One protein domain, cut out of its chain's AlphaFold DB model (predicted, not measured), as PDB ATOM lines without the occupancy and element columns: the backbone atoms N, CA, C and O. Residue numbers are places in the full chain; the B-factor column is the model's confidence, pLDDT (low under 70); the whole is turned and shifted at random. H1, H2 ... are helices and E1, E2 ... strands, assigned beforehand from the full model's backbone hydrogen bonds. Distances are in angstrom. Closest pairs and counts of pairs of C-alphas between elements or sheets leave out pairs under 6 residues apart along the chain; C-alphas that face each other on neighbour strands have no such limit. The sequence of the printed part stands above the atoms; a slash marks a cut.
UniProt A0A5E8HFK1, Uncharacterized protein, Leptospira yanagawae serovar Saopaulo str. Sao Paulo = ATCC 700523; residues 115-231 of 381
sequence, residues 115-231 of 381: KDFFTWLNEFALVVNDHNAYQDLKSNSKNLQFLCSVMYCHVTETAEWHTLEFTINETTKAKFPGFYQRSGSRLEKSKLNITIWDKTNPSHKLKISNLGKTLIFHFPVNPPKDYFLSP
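What this domain is: This is residues 115 to 231 of the 381 residues of an uncharacterized protein of Leptospira yanagawae serovar Saopaulo str. Sao Paulo = ATCC 700523 (UniProt A0A5E8HFK1). What is the main shape? One twisted antiparallel sheet of five strands makes the body, and five helices, each touching the next, curve round it in a chain. H1 crosses one face near one end of the strands, H2 leads on to H3 by the side of E1 and E2, and H4 and H5 stand at the other end of the strands. What is it built of? The printed part has 117 residues, with named elements in the order H1 H2 H3 E1 E2 H4 H5 E3 E4 E5; the sheet's order is E1 E2 E5 E4 E3, and the class is mixed, helices and strands. How compact is it? It is compact, with a radius of gyration of the C-alphas of 15.2 A and spans of 42 by 30 by 29 A.

How they stand to each other: How do the helices follow one another? H1, residues 115 to 128, touches H2, residues 131 to 140, only at the corner, with C-alphas 128 and 134 closest at 5.3 A; H2 touches H3, residues 142 to 150, only at the corner, with C-alphas 138 and 144 closest at 5.8 A. H3 and H4, residues 170 to 175, only just touch, with 3 pairs of C-alphas within 8 A, the closest 150 and 172 at 5.0 A. H4 touches H5, residues 177 to 188, only at the corner, with C-alphas 173 and 180 closest at 5.1 A. How do the strands pair? E1, residues 152 to 157, and E2, residues 161 to 167, form a hairpin, with N 154 and O 165 at 3.0 A; E2 is also antiparallel to E5, residues 214 to 220, with N 164 and O 217 at 2.8 A. E3, residues 190 to 198, E4, residues 201 to 211, and E5 form a meander, each strand the antiparallel neighbour of the one before, with N 196 and O 206 at 2.9 A and N 209 and O 216 at 2.8 A. Which helices are on the sheet? H1 is, at a height of 11.4 A, across the strands at 87 degrees to E5 on the local plane, with C-alphas 125 and 219 the closest of H1 and E5 at 6.2 A. H3 only grazes the sheet with residues 144 to 150 and H5 with residues 184 to 188, while H2 and H4 are not on it. Are the helix backbones complete? Every O i to N i+4 pair is within hydrogen-bond range in H1, H2, H3 and H4, and 7 of 8 are in H5.

Where its parts are: Where does the first element begin? H1 begins at C-alpha 115, (243.151, 313.893, 223.207), and is 19.9 A long. Which strands are longest? E4 is 28.3 A long and bends by 51 degrees at residue 204; E3 is 25.9 A long. Where does the last element end? E5, 19.3 A long, ends at C-alpha 220, (227.053, 312.446, 210.437).

The domain as a whole: How large is it? The two C-alphas farthest apart, of Ala 174 and Thr 200, are 45.2 A apart. Are there cuts, long links or weak places? The printed part has no cut, the links between named elements are tight, and no printed residue has a pLDDT under 70.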
ATOM      1  N   LYS A 115     243.496 315.134 223.932       95.62
ATOM      2  CA  LYS A 115     243.151 313.893 223.207       95.62
ATOM      3  C   LYS A 115     242.024 313.082 223.845       95.62
ATOM      4  O   LYS A 115     241.339 312.340 223.142       95.62
ATOM      5  N   ASP A 116     241.799 313.244 225.146       94.56
ATOM      6  CA  ASP A 116     240.708 312.575 225.848       94.56
ATOM      7  C   ASP A 116     239.351 313.128 225.386       94.56
ATOM      8  O   ASP A 116     238.408 312.365 225.192       94.56
ATOM      9  N   PHE A 117     239.261 314.441 225.127       94.12
ATOM     10  CA  PHE A 117     238.063 315.055 224.545       94.12
ATOM     11  C   PHE A 117     237.787 314.537 223.128       94.12
ATOM     12  O   PHE A 117     236.642 314.269 222.782       94.12
ATOM     13  N   PHE A 118     238.827 314.371 222.312       95.31
ATOM     14  CA  PHE A 118     238.692 313.859 220.946       95.31
ATOM     15  C   PHE A 118     238.276 312.387 220.911       95.31
ATOM     16  O   PHE A 118     237.386 312.015 220.149       95.31
ATOM     17  N   THR A 119     238.828 311.576 221.814       94.44
ATOM     18  CA  THR A 119     238.367 310.198 222.038       94.44
ATOM     19  C   THR A 119     236.891 310.168 222.437       94.44
ATOM     20  O   THR A 119     236.106 309.443 221.833       94.44
ATOM     21  N   TRP A 120     236.493 311.011 223.396       93.69
ATOM     22  CA  TRP A 120     235.097 311.136 223.815       93.69
ATOM     23  C   TRP A 120     234.176 311.556 222.660       93.69
ATOM     24  O   TRP A 120     233.118 310.961 222.480       93.69
ATOM     25  N   LEU A 121     234.578 312.540 221.849       94.62
ATOM     26  CA  LEU A 121     233.790 313.018 220.711       94.62
ATOM     27  C   LEU A 121     233.607 311.925 219.647       94.62
ATOM     28  O   LEU A 121     232.503 311.767 219.128       94.62
ATOM     29  N   ASN A 122     234.668 311.163 219.358       95.31
ATOM     30  CA  ASN A 122     234.624 310.002 218.467       95.31
ATOM     31  C   ASN A 122     233.610 308.962 218.961       95.31
ATOM     32  O   ASN A 122     232.703 308.571 218.230       95.31
ATOM     33  N   GLU A 123     233.737 308.545 220.223       94.06
ATOM     34  CA  GLU A 123     232.834 307.567 220.837       94.06
ATOM     35  C   GLU A 123     231.388 308.063 220.860       94.06
ATOM     36  O   GLU A 123     230.472 307.314 220.526       94.06
ATOM     37  N   PHE A 124     231.170 309.330 221.215       94.31
ATOM     38  CA  PHE A 124     229.838 309.916 221.259       94.31
ATOM     39  C   PHE A 124     229.175 309.922 219.879       94.31
ATOM     40  O   PHE A 124     228.017 309.528 219.766       94.31
ATOM     41  N   ALA A 125     229.904 310.301 218.825       94.19
ATOM     42  CA  ALA A 125     229.383 310.280 217.459       94.19
ATOM     43  C   ALA A 125     228.986 308.861 217.013       94.19
ATOM     44  O   ALA A 125     227.933 308.682 216.403       94.19
ATOM     45  N   LEU A 126     229.787 307.848 217.366       94.25
ATOM     46  CA  LEU A 126     229.467 306.443 217.094       94.25
ATOM     47  C   LEU A 126     228.223 305.977 217.866       94.25
ATOM     48  O   LEU A 126     227.382 305.285 217.301       94.25
ATOM     49  N   VAL A 127     228.081 306.379 219.133       93.88
ATOM     50  CA  VAL A 127     226.919 306.032 219.968       93.88
ATOM     51  C   VAL A 127     225.638 306.686 219.459       93.88
ATOM     52  O   VAL A 127     224.605 306.033 219.434       93.88
ATOM     53  N   VAL A 128     225.684 307.952 219.037       92.25
ATOM     54  CA  VAL A 128     224.515 308.651 218.473       92.25
ATOM     55  C   VAL A 128     224.017 307.981 217.187       92.25
ATOM     56  O   VAL A 128     222.820 308.018 216.911       92.25
ATOM     57  N   ASN A 129     224.913 307.340 216.437       89.81
ATOM     58  CA  ASN A 129     224.594 306.608 215.213       89.81
ATOM     59  C   ASN A 129     223.991 305.209 215.454       89.81
ATOM     60  O   ASN A 129     223.498 304.585 214.519       89.81
ATOM     61  N   ASP A 130     224.046 304.683 216.679       90.69
ATOM     62  CA  ASP A 130     223.480 303.377 217.030       90.69
ATOM     63  C   ASP A 130     222.258 303.566 217.932       90.69
ATOM     64  O   ASP A 130     222.354 304.078 219.047       90.69
ATOM     65  N   HIS A 131     221.085 303.136 217.459       88.19
ATOM     66  CA  HIS A 131     219.832 303.337 218.187       88.19
ATOM     67  C   HIS A 131     219.867 302.743 219.603       88.19
ATOM     68  O   HIS A 131     219.456 303.407 220.554       88.19
ATOM     69  N   ASN A 132     220.362 301.512 219.755       91.31
ATOM     70  CA  ASN A 132     220.371 300.821 221.042       91.31
ATOM     71  C   ASN A 132     221.385 301.467 221.988       91.31
ATOM     72  O   ASN A 132     221.049 301.780 223.128       91.31
ATOM     73  N   ALA A 133     222.592 301.749 221.495       92.12
ATOM     74  CA  ALA A 133     223.623 302.423 222.272       92.12
ATOM     75  C   ALA A 133     223.181 303.830 222.695       92.12
ATOM     76  O   ALA A 133     223.467 304.252 223.817       92.12
ATOM     77  N   TYR A 134     222.457 304.555 221.837       91.00
ATOM     78  CA  TYR A 134     221.902 305.859 222.173       91.00
ATOM     79  C   TYR A 134     220.802 305.767 223.240       91.00
ATOM     80  O   TYR A 134     220.804 306.572 224.174       91.00
ATOM     81  N   GLN A 135     219.881 304.796 223.157       91.00
ATOM     82  CA  GLN A 135     218.872 304.598 224.209       91.00
ATOM     83  C   GLN A 135     219.515 304.218 225.547       91.00
ATOM     84  O   GLN A 135     219.135 304.761 226.591       91.00
ATOM     85  N   ASP A 136     220.529 303.354 225.520       92.56
ATOM     86  CA  ASP A 136     221.315 303.003 226.701       92.56
ATOM     87  C   ASP A 136     222.035 304.228 227.265       92.56
ATOM     88  O   ASP A 136     222.020 304.462 228.476       92.56
ATOM     89  N   LEU A 137     222.625 305.059 226.402       91.50
ATOM     90  CA  LEU A 137     223.270 306.295 226.817       91.50
ATOM     91  C   LEU A 137     222.263 307.252 227.459       91.50
ATOM     92  O   LEU A 137     222.517 307.748 228.552       91.50
ATOM     93  N   LYS A 138     221.112 307.483 226.829       90.81
ATOM     94  CA  LYS A 138     220.040 308.341 227.355       90.81
ATOM     95  C   LYS A 138     219.522 307.851 228.713       90.81
ATOM     96  O   LYS A 138     219.165 308.663 229.564       90.81
ATOM     97  N   SER A 139     219.508 306.537 228.927       91.06
ATOM     98  CA  SER A 139     219.032 305.909 230.165       91.06
ATOM     99  C   SER A 139     220.062 305.906 231.295       91.06
ATOM    100  O   SER A 139     219.676 305.772 232.453       91.06
ATOM    101  N   ASN A 140     221.351 306.071 230.991       91.94
ATOM    102  CA  ASN A 140     222.426 305.957 231.982       91.94
ATOM    103  C   ASN A 140     223.237 307.247 232.185       91.94
ATOM    104  O   ASN A 140     223.804 307.434 233.261       91.94
ATOM    105  N   SER A 141     223.287 308.137 231.191       93.75
ATOM    106  CA  SER A 141     223.986 309.423 231.278       93.75
ATOM    107  C   SER A 141     223.202 310.388 232.160       93.75
ATOM    108  O   SER A 141     222.115 310.843 231.800       93.75
ATOM    109  N   LYS A 142     223.782 310.743 233.305       94.50
ATOM    110  CA  LYS A 142     223.301 311.801 234.194       94.50
ATOM    111  C   LYS A 142     223.211 313.129 233.464       94.50
ATOM    112  O   LYS A 142     222.235 313.850 233.654       94.50
ATOM    113  N   ASN A 143     224.167 313.414 232.583       93.12
ATOM    114  CA  ASN A 143     224.160 314.622 231.770       93.12
ATOM    115  C   ASN A 143     222.933 314.698 230.841       93.12
ATOM    116  O   ASN A 143     222.166 315.661 230.899       93.12
ATOM    117  N   LEU A 144     222.696 313.667 230.018       93.50
ATOM    118  CA  LEU A 144     221.538 313.647 229.115       93.50
ATOM    119  C   LEU A 144     220.214 313.600 229.881       93.50
ATOM    120  O   LEU A 144     219.269 314.289 229.503       93.50
ATOM    121  N   GLN A 145     220.145 312.839 230.974       95.50
ATOM    122  CA  GLN A 145     218.971 312.811 231.845       95.50
ATOM    123  C   GLN A 145     218.651 314.196 232.404       95.50
ATOM    124  O   GLN A 145     217.499 314.625 232.343       95.50
ATOM    125  N   PHE A 146     219.657 314.911 232.912       96.06
ATOM    126  CA  PHE A 146     219.489 316.271 233.405       96.06
ATOM    127  C   PHE A 146     218.952 317.181 232.303       96.06
ATOM    128  O   PHE A 146     217.864 317.738 232.472       96.06
ATOM    129  N   LEU A 147     219.649 317.262 231.161       95.06
ATOM    130  CA  LEU A 147     219.260 318.119 230.040       95.06
ATOM    131  C   LEU A 147     217.827 317.830 229.579       95.06
ATOM    132  O   LEU A 147     217.028 318.754 229.452       95.06
ATOM    133  N   CYS A 148     217.452 316.559 229.430       95.19
ATOM    134  CA  CYS A 148     216.108 316.177 228.992       95.19
ATOM    135  C   CYS A 148     215.032 316.266 230.081       95.19
ATOM    136  O   CYS A 148     213.843 316.228 229.772       95.19
ATOM    137  N   SER A 149     215.416 316.413 231.351       95.69
ATOM    138  CA  SER A 149     214.479 316.686 232.447       95.69
ATOM    139  C   SER A 149     214.156 318.177 232.611       95.69
ATOM    140  O   SER A 149     213.210 318.533 233.327       95.69
ATOM    141  N   VAL A 150     214.961 319.056 232.008       96.31
ATOM    142  CA  VAL A 150     214.843 320.518 232.136       96.31
ATOM    143  C   VAL A 150     214.577 321.203 230.797       96.31
ATOM    144  O   VAL A 150     214.050 322.309 230.804       96.31
ATOM    145  N   MET A 151     214.874 320.555 229.671       96.38
ATOM    146  CA  MET A 151     214.598 320.996 228.299       96.38
ATOM    147  C   MET A 151     213.783 319.939 227.553       96.38
ATOM    148  O   MET A 151     213.748 318.774 227.944       96.38
ATOM    149  N   TYR A 152     213.149 320.326 226.448       96.06
ATOM    150  CA  TYR A 152     212.588 319.349 225.520       96.06
ATOM    151  C   TYR A 152     213.705 318.800 224.629       96.06
ATOM    152  O   TYR A 152     214.300 319.550 223.853       96.06
ATOM    153  N   CYS A 153     213.988 317.506 224.774       94.88
ATOM    154  CA  CYS A 153     214.940 316.788 223.939       94.88
ATOM    155  C   CYS A 153     214.230 316.066 222.798       94.88
ATOM    156  O   CYS A 153     213.303 315.289 223.046       94.88
ATOM    157  N   HIS A 154     214.734 316.232 221.583       93.50
ATOM    158  CA  HIS A 154     214.277 315.478 220.424       93.50
ATOM    159  C   HIS A 154     215.463 314.927 219.637       93.50
ATOM    160  O   HIS A 154     216.550 315.502 219.647       93.50
ATOM    161  N   VAL A 155     215.255 313.777 218.999       90.19
ATOM    162  CA  VAL A 155     216.247 313.155 218.126       90.19
ATOM    163  C   VAL A 155     215.577 312.847 216.810       90.19
ATOM    164  O   VAL A 155     214.532 312.196 216.795       90.19
ATOM    165  N   THR A 156     216.187 313.305 215.728       90.81
ATOM    166  CA  THR A 156     215.749 313.000 214.369       90.81
ATOM    167  C   THR A 156     216.891 312.405 213.575       90.81
ATOM    168  O   THR A 156     218.069 312.609 213.871       90.81
ATOM    169  N   GLU A 157     216.529 311.651 212.550       88.62
ATOM    170  CA  GLU A 157     217.465 311.104 211.584       88.62
ATOM    171  C   GLU A 157     217.027 311.548 210.194       88.62
ATOM    172  O   GLU A 157     215.849 311.494 209.833       88.62
ATOM    173  N   THR A 158     217.993 312.026 209.427       88.94
ATOM    174  CA  THR A 158     217.858 312.338 208.006       88.94
ATOM    175  C   THR A 158     218.867 311.498 207.233       88.94
ATOM    176  O   THR A 158     219.736 310.871 207.829       88.94
ATOM    177  N   ALA A 159     218.816 311.529 205.900       86.94
ATOM    178  CA  ALA A 159     219.784 310.804 205.073       86.94
ATOM    179  C   ALA A 159     221.255 311.203 205.333       86.94
ATOM    180  O   ALA A 159     222.157 310.431 205.024       86.94
ATOM    181  N   GLU A 160     221.503 312.402 205.872       88.31
ATOM    182  CA  GLU A 160     222.857 312.919 206.110       88.31
ATOM    183  C   GLU A 160     223.238 313.017 207.593       88.31
ATOM    184  O   GLU A 160     224.424 312.923 207.923       88.31
ATOM    185  N   TRP A 161     222.265 313.243 208.482       93.62
ATOM    186  CA  TRP A 161     222.517 313.636 209.870       93.62
ATOM    187  C   TRP A 161     221.635 312.896 210.873       93.62
ATOM    188  O   TRP A 161     220.412 312.860 210.712       93.62
ATOM    189  N   HIS A 162     222.252 312.442 211.963       93.88
ATOM    190  CA  HIS A 162     221.592 312.247 213.248       93.88
ATOM    191  C   HIS A 162     221.604 313.567 214.015       93.88
ATOM    192  O   HIS A 162     222.662 314.144 214.281       93.88
ATOM    193  N   THR A 163     220.424 314.051 214.374       95.50
ATOM    194  CA  THR A 163     220.245 315.382 214.950       95.50
ATOM    195  C   THR A 163     219.772 315.267 216.388       95.50
ATOM    196  O   THR A 163     218.758 314.625 216.653       95.50
ATOM    197  N   LEU A 164     220.488 315.907 217.310       95.56
ATOM    198  CA  LEU A 164     220.094 316.061 218.709       95.56
ATOM    199  C   LEU A 164     219.631 317.497 218.949       95.56
ATOM    200  O   LEU A 164     220.397 318.443 218.763       95.56
ATOM    201  N   GLU A 165     218.393 317.655 219.400       96.62
ATOM    202  CA  GLU A 165     217.772 318.952 219.654       96.62
ATOM    203  C   GLU A 165     217.498 319.141 221.142       96.62
ATOM    204  O   GLU A 165     216.907 318.276 221.788       96.62
ATOM    205  N   PHE A 166     217.874 320.304 221.672       96.31
ATOM    206  CA  PHE A 166     217.620 320.709 223.052       96.31
ATOM    207  C   PHE A 166     216.894 322.052 223.052       96.31
ATOM    208  O   PHE A 166     217.478 323.092 222.744       96.31
ATOM    209  N   THR A 167     215.604 322.032 223.379       97.31
ATOM    210  CA  THR A 167     214.741 323.218 223.353       97.31
ATOM    211  C   THR A 167     214.473 323.733 224.760       97.31
ATOM    212  O   THR A 167     213.827 323.058 225.570       97.31
ATOM    213  N   ILE A 168     214.918 324.961 225.031       95.62
ATOM    214  CA  ILE A 168     214.578 325.692 226.257       95.62
ATOM    215  C   ILE A 168     213.073 325.994 226.239       95.62
ATOM    216  O   ILE A 168     212.574 326.647 225.322       95.62
ATOM    217  N   ASN A 169     212.350 325.531 227.256       95.19
ATOM    218  CA  ASN A 169     210.887 325.558 227.305       95.19
ATOM    219  C   ASN A 169     210.362 326.050 228.671       95.19
ATOM    220  O   ASN A 169     211.127 326.522 229.516       95.19
ATOM    221  N   GLU A 170     209.050 325.949 228.906       95.81
ATOM    222  CA  GLU A 170     208.442 326.384 230.172       95.81
ATOM    223  C   GLU A 170     208.912 325.557 231.384       95.81
ATOM    224  O   GLU A 170     209.005 326.099 232.484       95.81
ATOM    225  N   THR A 171     209.314 324.291 231.204       96.56
ATOM    226  CA  THR A 171     209.969 323.510 232.271       96.56
ATOM    227  C   THR A 171     211.312 324.130 232.647       96.56
ATOM    228  O   THR A 171     211.613 324.268 233.836       96.56
ATOM    229  N   THR A 172     212.101 324.558 231.654       95.81
ATOM    230  CA  THR A 172     213.364 325.267 231.905       95.81
ATOM    231  C   THR A 172     213.109 326.565 232.659       95.81
ATOM    232  O   THR A 172     213.802 326.851 233.627       95.81
ATOM    233  N   LYS A 173     212.090 327.331 232.258       94.94
ATOM    234  CA  LYS A 173     211.699 328.583 232.920       94.94
ATOM    235  C   LYS A 173     211.287 328.379 234.373       94.94
ATOM    236  O   LYS A 173     211.654 329.185 235.218       94.94
ATOM    237  N   ALA A 174     210.533 327.319 234.658       95.38
ATOM    238  CA  ALA A 174     210.068 327.015 236.004       95.38
ATOM    239  C   ALA A 174     211.220 326.600 236.934       95.38
ATOM    240  O   ALA A 174     211.273 327.050 238.074       95.38
ATOM    241  N   LYS A 175     212.149 325.761 236.450       94.88
ATOM    242  CA  LYS A 175     213.281 325.263 237.253       94.88
ATOM    243  C   LYS A 175     214.450 326.250 237.332       94.88
ATOM    244  O   LYS A 175     215.076 326.369 238.375       94.88
ATOM    245  N   PHE A 176     214.735 326.948 236.234       93.88
ATOM    246  CA  PHE A 176     215.881 327.845 236.071       93.88
ATOM    247  C   PHE A 176     215.466 329.149 235.364       93.88
ATOM    248  O   PHE A 176     215.862 329.402 234.219       93.88
ATOM    249  N   PRO A 177     214.668 330.010 236.025       91.50
ATOM    250  CA  PRO A 177     214.128 331.226 235.414       91.50
ATOM    251  C   PRO A 177     215.216 332.185 234.917       91.50
ATOM    252  O   PRO A 177     215.062 332.770 233.845       91.50
ATOM    253  N   GLY A 178     216.338 332.308 235.637       88.19
ATOM    254  CA  GLY A 178     217.455 333.166 235.230       88.19
ATOM    255  C   GLY A 178     218.145 332.680 233.952       88.19
ATOM    256  O   GLY A 178     218.355 333.470 233.030       88.19
ATOM    257  N   PHE A 179     218.402 331.373 233.831       90.06
ATOM    258  CA  PHE A 179     218.928 330.775 232.598       90.06
ATOM    259  C   PHE A 179     217.958 330.944 231.421       90.06
ATOM    260  O   PHE A 179     218.373 331.329 230.325       90.06
ATOM    261  N   TYR A 180     216.658 330.721 231.637       91.00
ATOM    262  CA  TYR A 180     215.642 330.920 230.601       91.00
ATOM    263  C   TYR A 180     215.607 332.373 230.103       91.00
ATOM    264  O   TYR A 180     215.588 332.615 228.895       91.00
ATOM    265  N   GLN A 181     215.618 333.346 231.017       86.50
ATOM    266  CA  GLN A 181     215.592 334.766 230.664       86.50
ATOM    267  C   GLN A 181     216.875 335.198 229.952       86.50
ATOM    268  O   GLN A 181     216.806 335.904 228.950       86.50
ATOM    269  N   ARG A 182     218.046 334.761 230.429       83.25
ATOM    270  CA  ARG A 182     219.338 335.192 229.889       83.25
ATOM    271  C   ARG A 182     219.742 334.413 228.643       83.25
ATOM    272  O   ARG A 182     219.815 334.981 227.554       83.25
ATOM    273  N   SER A 183     219.995 333.117 228.790       86.19
ATOM    274  CA  SER A 183     220.452 332.250 227.701       86.19
ATOM    275  C   SER A 183     219.348 332.016 226.677       86.19
ATOM    276  O   SER A 183     219.600 332.122 225.481       86.19
ATOM    277  N   GLY A 184     218.110 331.788 227.132       86.62
ATOM    278  CA  GLY A 184     216.967 331.611 226.235       86.62
ATOM    279  C   GLY A 184     216.676 332.852 225.384       86.62
ATOM    280  O   GLY A 184     216.505 332.717 224.175       86.62
ATOM    281  N   SER A 185     216.679 334.062 225.963       83.44
ATOM    282  CA  SER A 185     216.471 335.297 225.179       83.44
ATOM    283  C   SER A 185     217.610 335.561 224.195       83.44
ATOM    284  O   SER A 185     217.361 335.962 223.061       83.44
ATOM    285  N   ARG A 186     218.864 335.319 224.598       85.12
ATOM    286  CA  ARG A 186     220.021 335.480 223.705       85.12
ATOM    287  C   ARG A 186     219.964 334.513 222.534       85.12
ATOM    288  O   ARG A 186     220.197 334.937 221.409       85.12
ATOM    289  N   LEU A 187     219.619 333.253 222.797       88.19
ATOM    290  CA  LEU A 187     219.516 332.241 221.756       88.19
ATOM    291  C   LEU A 187     218.434 332.615 220.738       88.19
ATOM    292  O   LEU A 187     218.703 332.610 219.544       88.19
ATOM    293  N   GLU A 188     217.274 333.077 221.207       88.56
ATOM    294  CA  GLU A 188     216.169 333.564 220.368       88.56
ATOM    295  C   GLU A 188     216.538 334.788 219.512       88.56
ATOM    296  O   GLU A 188     216.066 334.941 218.385       88.56
ATOM    297  N   LYS A 189     217.419 335.646 220.033       87.06
ATOM    298  CA  LYS A 189     217.979 336.816 219.344       87.06
ATOM    299  C   LYS A 189     219.150 336.474 218.420       87.06
ATOM    300  O   LYS A 189     219.655 337.366 217.740       87.06
ATOM    301  N   SER A 190     219.596 335.222 218.387       89.06
ATOM    302  CA  SER A 190     220.734 334.782 217.583       89.06
ATOM    303  C   SER A 190     220.340 333.723 216.561       89.06
ATOM    304  O   SER A 190     219.437 332.923 216.788       89.06
ATOM    305  N   LYS A 191     221.044 333.687 215.434       94.31
ATOM    306  CA  LYS A 191     221.146 332.493 214.600       94.31
ATOM    307  C   LYS A 191     222.607 332.126 214.454       94.31
ATOM    308  O   LYS A 191     223.446 332.984 214.201       94.31
ATOM    309  N   LEU A 192     222.881 330.851 214.610       94.06
ATOM    310  CA  LEU A 192     224.191 330.256 214.584       94.06
ATOM    311  C   LEU A 192     224.128 329.072 213.635       94.06
ATOM    312  O   LEU A 192     223.216 328.251 213.724       94.06
ATOM    313  N   ASN A 193     225.109 328.976 212.752       97.06
ATOM    314  CA  ASN A 193     225.343 327.796 211.941       97.06
ATOM    315  C   ASN A 193     226.850 327.571 211.844       97.06
ATOM    316  O   ASN A 193     227.527 328.223 211.055       97.06
ATOM    317  N   ILE A 194     227.379 326.688 212.687       97.50
ATOM    318  CA  ILE A 194     228.794 326.330 212.731       97.50
ATOM    319  C   ILE A 194     228.966 324.946 212.122       97.50
ATOM    320  O   ILE A 194     228.393 323.976 212.609       97.50
ATOM    321  N   THR A 195     229.824 324.831 211.115       97.81
ATOM    322  CA  THR A 195     230.378 323.547 210.675       97.81
ATOM    323  C   THR A 195     231.763 323.364 211.281       97.81
ATOM    324  O   THR A 195     232.600 324.263 211.200       97.81
ATOM    325  N   ILE A 196     232.010 322.199 211.875       97.75
ATOM    326  CA  ILE A 196     233.294 321.819 212.469       97.75
ATOM    327  C   ILE A 196     233.822 320.623 211.691       97.75
ATOM    328  O   ILE A 196     233.086 319.651 211.529       97.75
ATOM    329  N   TRP A 197     235.059 320.676 211.198       97.31
ATOM    330  CA  TRP A 197     235.648 319.566 210.442       97.31
ATOM    331  C   TRP A 197     237.153 319.427 210.654       97.31
ATOM    332  O   TRP A 197     237.852 320.406 210.916       97.31
ATOM    333  N   ASP A 198     237.659 318.206 210.502       95.81
ATOM    334  CA  ASP A 198     239.094 317.952 210.379       95.81
ATOM    335  C   ASP A 198     239.552 318.314 208.959       95.81
ATOM    336  O   ASP A 198     239.103 317.741 207.967       95.81
ATOM    337  N   LYS A 199     240.468 319.272 208.828       95.69
ATOM    338  CA  LYS A 199     241.006 319.707 207.537       95.69
ATOM    339  C   LYS A 199     241.726 318.584 206.797       95.69
ATOM    340  O   LYS A 199     241.742 318.598 205.564       95.69
ATOM    341  N   THR A 200     242.312 317.635 207.526       92.44
ATOM    342  CA  THR A 200     242.992 316.476 206.938       92.44
ATOM    343  C   THR A 200     242.020 315.390 206.487       92.44
ATOM    344  O   THR A 200     242.339 314.662 205.553       92.44
ATOM    345  N   ASN A 201     240.811 315.362 207.056       93.12
ATOM    346  CA  ASN A 201     239.723 314.463 206.679       93.12
ATOM    347  C   ASN A 201     238.399 315.244 206.582       93.12
ATOM    348  O   ASN A 201     237.575 315.154 207.487       93.12
ATOM    349  N   PRO A 202     238.147 316.021 205.508       90.38
ATOM    350  CA  PRO A 202     236.998 316.938 205.454       90.38
ATOM    351  C   PRO A 202     235.611 316.278 205.527       90.38
ATOM    352  O   PRO A 202     234.612 316.962 205.752       90.38
ATOM    353  N   SER A 203     235.525 314.960 205.320       90.12
ATOM    354  CA  SER A 203     234.314 314.169 205.567       90.12
ATOM    355  C   SER A 203     234.013 314.002 207.060       90.12
ATOM    356  O   SER A 203     232.852 313.827 207.425       90.12
ATOM    357  N   HIS A 204     235.021 314.093 207.932       93.94
ATOM    358  CA  HIS A 204     234.858 314.102 209.381       93.94
ATOM    359  C   HIS A 204     234.378 315.491 209.788       93.94
ATOM    360  O   HIS A 204     235.173 316.391 210.065       93.94
ATOM    361  N   LYS A 205     233.058 315.676 209.771       95.19
ATOM    362  CA  LYS A 205     232.413 316.945 210.102       95.19
ATOM    363  C   LYS A 205     231.199 316.758 211.001       95.19
ATOM    364  O   LYS A 205     230.559 315.710 210.964       95.19
ATOM    365  N   LEU A 206     230.881 317.780 211.783       96.19
ATOM    366  CA  LEU A 206     229.622 317.937 212.513       96.19
ATOM    367  C   LEU A 206     229.124 319.370 212.358       96.19
ATOM    368  O   LEU A 206     229.894 320.262 211.985       96.19
ATOM    369  N   LYS A 207     227.840 319.599 212.629       97.06
ATOM    370  CA  LYS A 207     227.271 320.949 212.609       97.06
ATOM    371  C   LYS A 207     226.590 321.277 213.924       97.06
ATOM    372  O   LYS A 207     225.972 320.421 214.545       97.06
ATOM    373  N   ILE A 208     226.675 322.536 214.321       96.81
ATOM    374  CA  ILE A 208     225.958 323.088 215.463       96.81
ATOM    375  C   ILE A 208     225.159 324.268 214.947       96.81
ATOM    376  O   ILE A 208     225.706 325.164 214.309       96.81
ATOM    377  N   SER A 209     223.866 324.273 215.218       97.00
ATOM    378  CA  SER A 209     222.986 325.357 214.810       97.00
ATOM    379  C   SER A 209     221.970 325.676 215.892       97.00
ATOM    380  O   SER A 209     221.853 324.945 216.878       97.00
ATOM    381  N   ASN A 210     221.235 326.770 215.729       95.44
ATOM    382  CA  ASN A 210     220.071 327.029 216.560       95.44
ATOM    383  C   ASN A 210     218.870 327.494 215.736       95.44
ATOM    384  O   ASN A 210     219.009 328.123 214.686       95.44
ATOM    385  N   LEU A 211     217.683 327.215 216.267       93.50
ATOM    386  CA  LEU A 211     216.415 327.718 215.760       93.50
ATOM    387  C   LEU A 211     215.590 328.240 216.936       93.50
ATOM    388  O   LEU A 211     215.153 327.471 217.788       93.50
ATOM    389  N   GLY A 212     215.400 329.559 217.013       92.12
ATOM    390  CA  GLY A 212     214.766 330.175 218.180       92.12
ATOM    391  C   GLY A 212     215.536 329.817 219.452       92.12
ATOM    392  O   GLY A 212     216.724 330.108 219.547       92.12
ATOM    393  N   LYS A 213     214.879 329.146 220.405       93.81
ATOM    394  CA  LYS A 213     215.486 328.679 221.667       93.81
ATOM    395  C   LYS A 213     215.976 327.223 221.636       93.81
ATOM    396  O   LYS A 213     216.271 326.655 222.691       93.81
ATOM    397  N   THR A 214     216.038 326.617 220.457       96.00
ATOM    398  CA  THR A 214     216.489 325.237 220.261       96.00
ATOM    399  C   THR A 214     217.944 325.217 219.824       96.00
ATOM    400  O   THR A 214     218.284 325.814 218.805       96.00
ATOM    401  N   LEU A 215     218.795 324.517 220.575       95.69
ATOM    402  CA  LEU A 215     220.145 324.142 220.152       95.69
ATOM    403  C   LEU A 215     220.085 322.816 219.400       95.69
ATOM    404  O   LEU A 215     219.432 321.882 219.859       95.69
ATOM    405  N   ILE A 216     220.770 322.739 218.263       96.75
ATOM    406  CA  ILE A 216     220.691 321.616 217.331       96.75
ATOM    407  C   ILE A 216     222.110 321.143 217.007       96.75
ATOM    408  O   ILE A 216     222.905 321.897 216.440       96.75
ATOM    409  N   PHE A 217     222.417 319.894 217.345       96.69
ATOM    410  CA  PHE A 217     223.695 319.242 217.069       96.69
ATOM    411  C   PHE A 217     223.501 318.170 216.003       96.69
ATOM    412  O   PHE A 217     222.720 317.245 216.196       96.69
ATOM    413  N   HIS A 218     224.233 318.277 214.900       96.81
ATOM    414  CA  HIS A 218     224.167 317.355 213.773       96.81
ATOM    415  C   HIS A 218     225.429 316.496 213.733       96.81
ATOM    416  O   HIS A 218     226.527 317.011 213.491       96.81
ATOM    417  N   PHE A 219     225.261 315.194 213.928       95.69
ATOM    418  CA  PHE A 219     226.296 314.173 213.781       95.69
ATOM    419  C   PHE A 219     226.106 313.435 212.456       95.69
ATOM    420  O   PHE A 219     224.963 313.206 212.057       95.69
ATOM    421  N   PRO A 220     227.184 313.101 211.732       92.75
ATOM    422  CA  PRO A 220     227.053 312.446 210.437       92.75
ATOM    423  C   PRO A 220     226.461 311.045 210.609       92.75
ATOM    424  O   PRO A 220     226.776 310.360 211.580       92.75
ATOM    425  N   VAL A 221     225.644 310.614 209.650       91.75
ATOM    426  CA  VAL A 221     225.229 309.207 209.554       91.75
ATOM    427  C   VAL A 221     226.430 308.354 209.129       91.75
ATOM    428  O   VAL A 221     227.186 308.721 208.229       91.75
ATOM    429  N   ASN A 222     226.591 307.204 209.775       91.19
ATOM    430  CA  ASN A 222     227.681 306.244 209.622       91.19
ATOM    431  C   ASN A 222     229.082 306.880 209.718       91.19
ATOM    432  O   ASN A 222     229.857 306.800 208.756       91.19
ATOM    433  N   PRO A 223     229.447 307.500 210.861       93.50
ATOM    434  CA  PRO A 223     230.793 308.018 211.044       93.50
ATOM    435  C   PRO A 223     231.820 306.874 210.967       93.50
ATOM    436  O   PRO A 223     231.563 305.770 211.458       93.50
ATOM    437  N   PRO A 224     233.004 307.110 210.374       93.81
ATOM    438  CA  PRO A 224     234.084 306.134 210.416       93.81
ATOM    439  C   PRO A 224     234.564 305.925 211.859       93.81
ATOM    440  O   PRO A 224     234.385 306.777 212.726       93.81
ATOM    441  N   LYS A 225     235.189 304.775 212.136       93.38
ATOM    442  CA  LYS A 225     235.582 304.387 213.507       93.38
ATOM    443  C   LYS A 225     236.617 305.316 214.155       93.38
ATOM    444  O   LYS A 225     236.756 305.303 215.375       93.38
ATOM    445  N   ASP A 226     237.360 306.053 213.340       93.88
ATOM    446  CA  ASP A 226     238.397 307.014 213.714       93.88
ATOM    447  C   ASP A 226     237.941 308.482 213.573       93.88
ATOM    448  O   ASP A 226     238.769 309.400 213.570       93.88
ATOM    449  N   TYR A 227     236.629 308.723 213.475       93.81
ATOM    450  CA  TYR A 227     236.006 310.045 213.428       93.81
ATOM    451  C   TYR A 227     236.498 310.983 214.546       93.81
ATOM    452  O   TYR A 227     236.128 310.858 215.704       93.81
ATOM    453  N   PHE A 228     237.307 311.991 214.206       93.00
ATOM    454  CA  PHE A 228     237.909 312.904 215.192       93.00
ATOM    455  C   PHE A 228     238.753 312.213 216.282       93.00
ATOM    456  O   PHE A 228     239.017 312.829 217.307       93.00
ATOM    457  N   LEU A 229     239.248 310.985 216.081       92.62
ATOM    458  CA  LEU A 229     240.047 310.297 217.105       92.62
ATOM    459  C   LEU A 229     241.428 310.950 217.326       92.62
ATOM    460  O   LEU A 229     241.920 311.022 218.450       92.62
ATOM    461  N   SER A 230     242.061 311.433 216.253       93.50
ATOM    462  CA  SER A 230     243.351 312.138 216.305       93.50
ATOM    463  C   SER A 230     243.427 313.217 215.217       93.50
ATOM    464  O   SER A 230     244.178 313.082 214.245       93.50
ATOM    465  N   PRO A 231     242.602 314.276 215.321       94.62
ATOM    466  CA  PRO A 231     242.621 315.358 214.349       94.62
ATOM    467  C   PRO A 231     243.983 316.053 214.396       94.62
ATOM    468  O   PRO A 231     244.619 316.090 215.453       94.62
TER     469      PRO A 231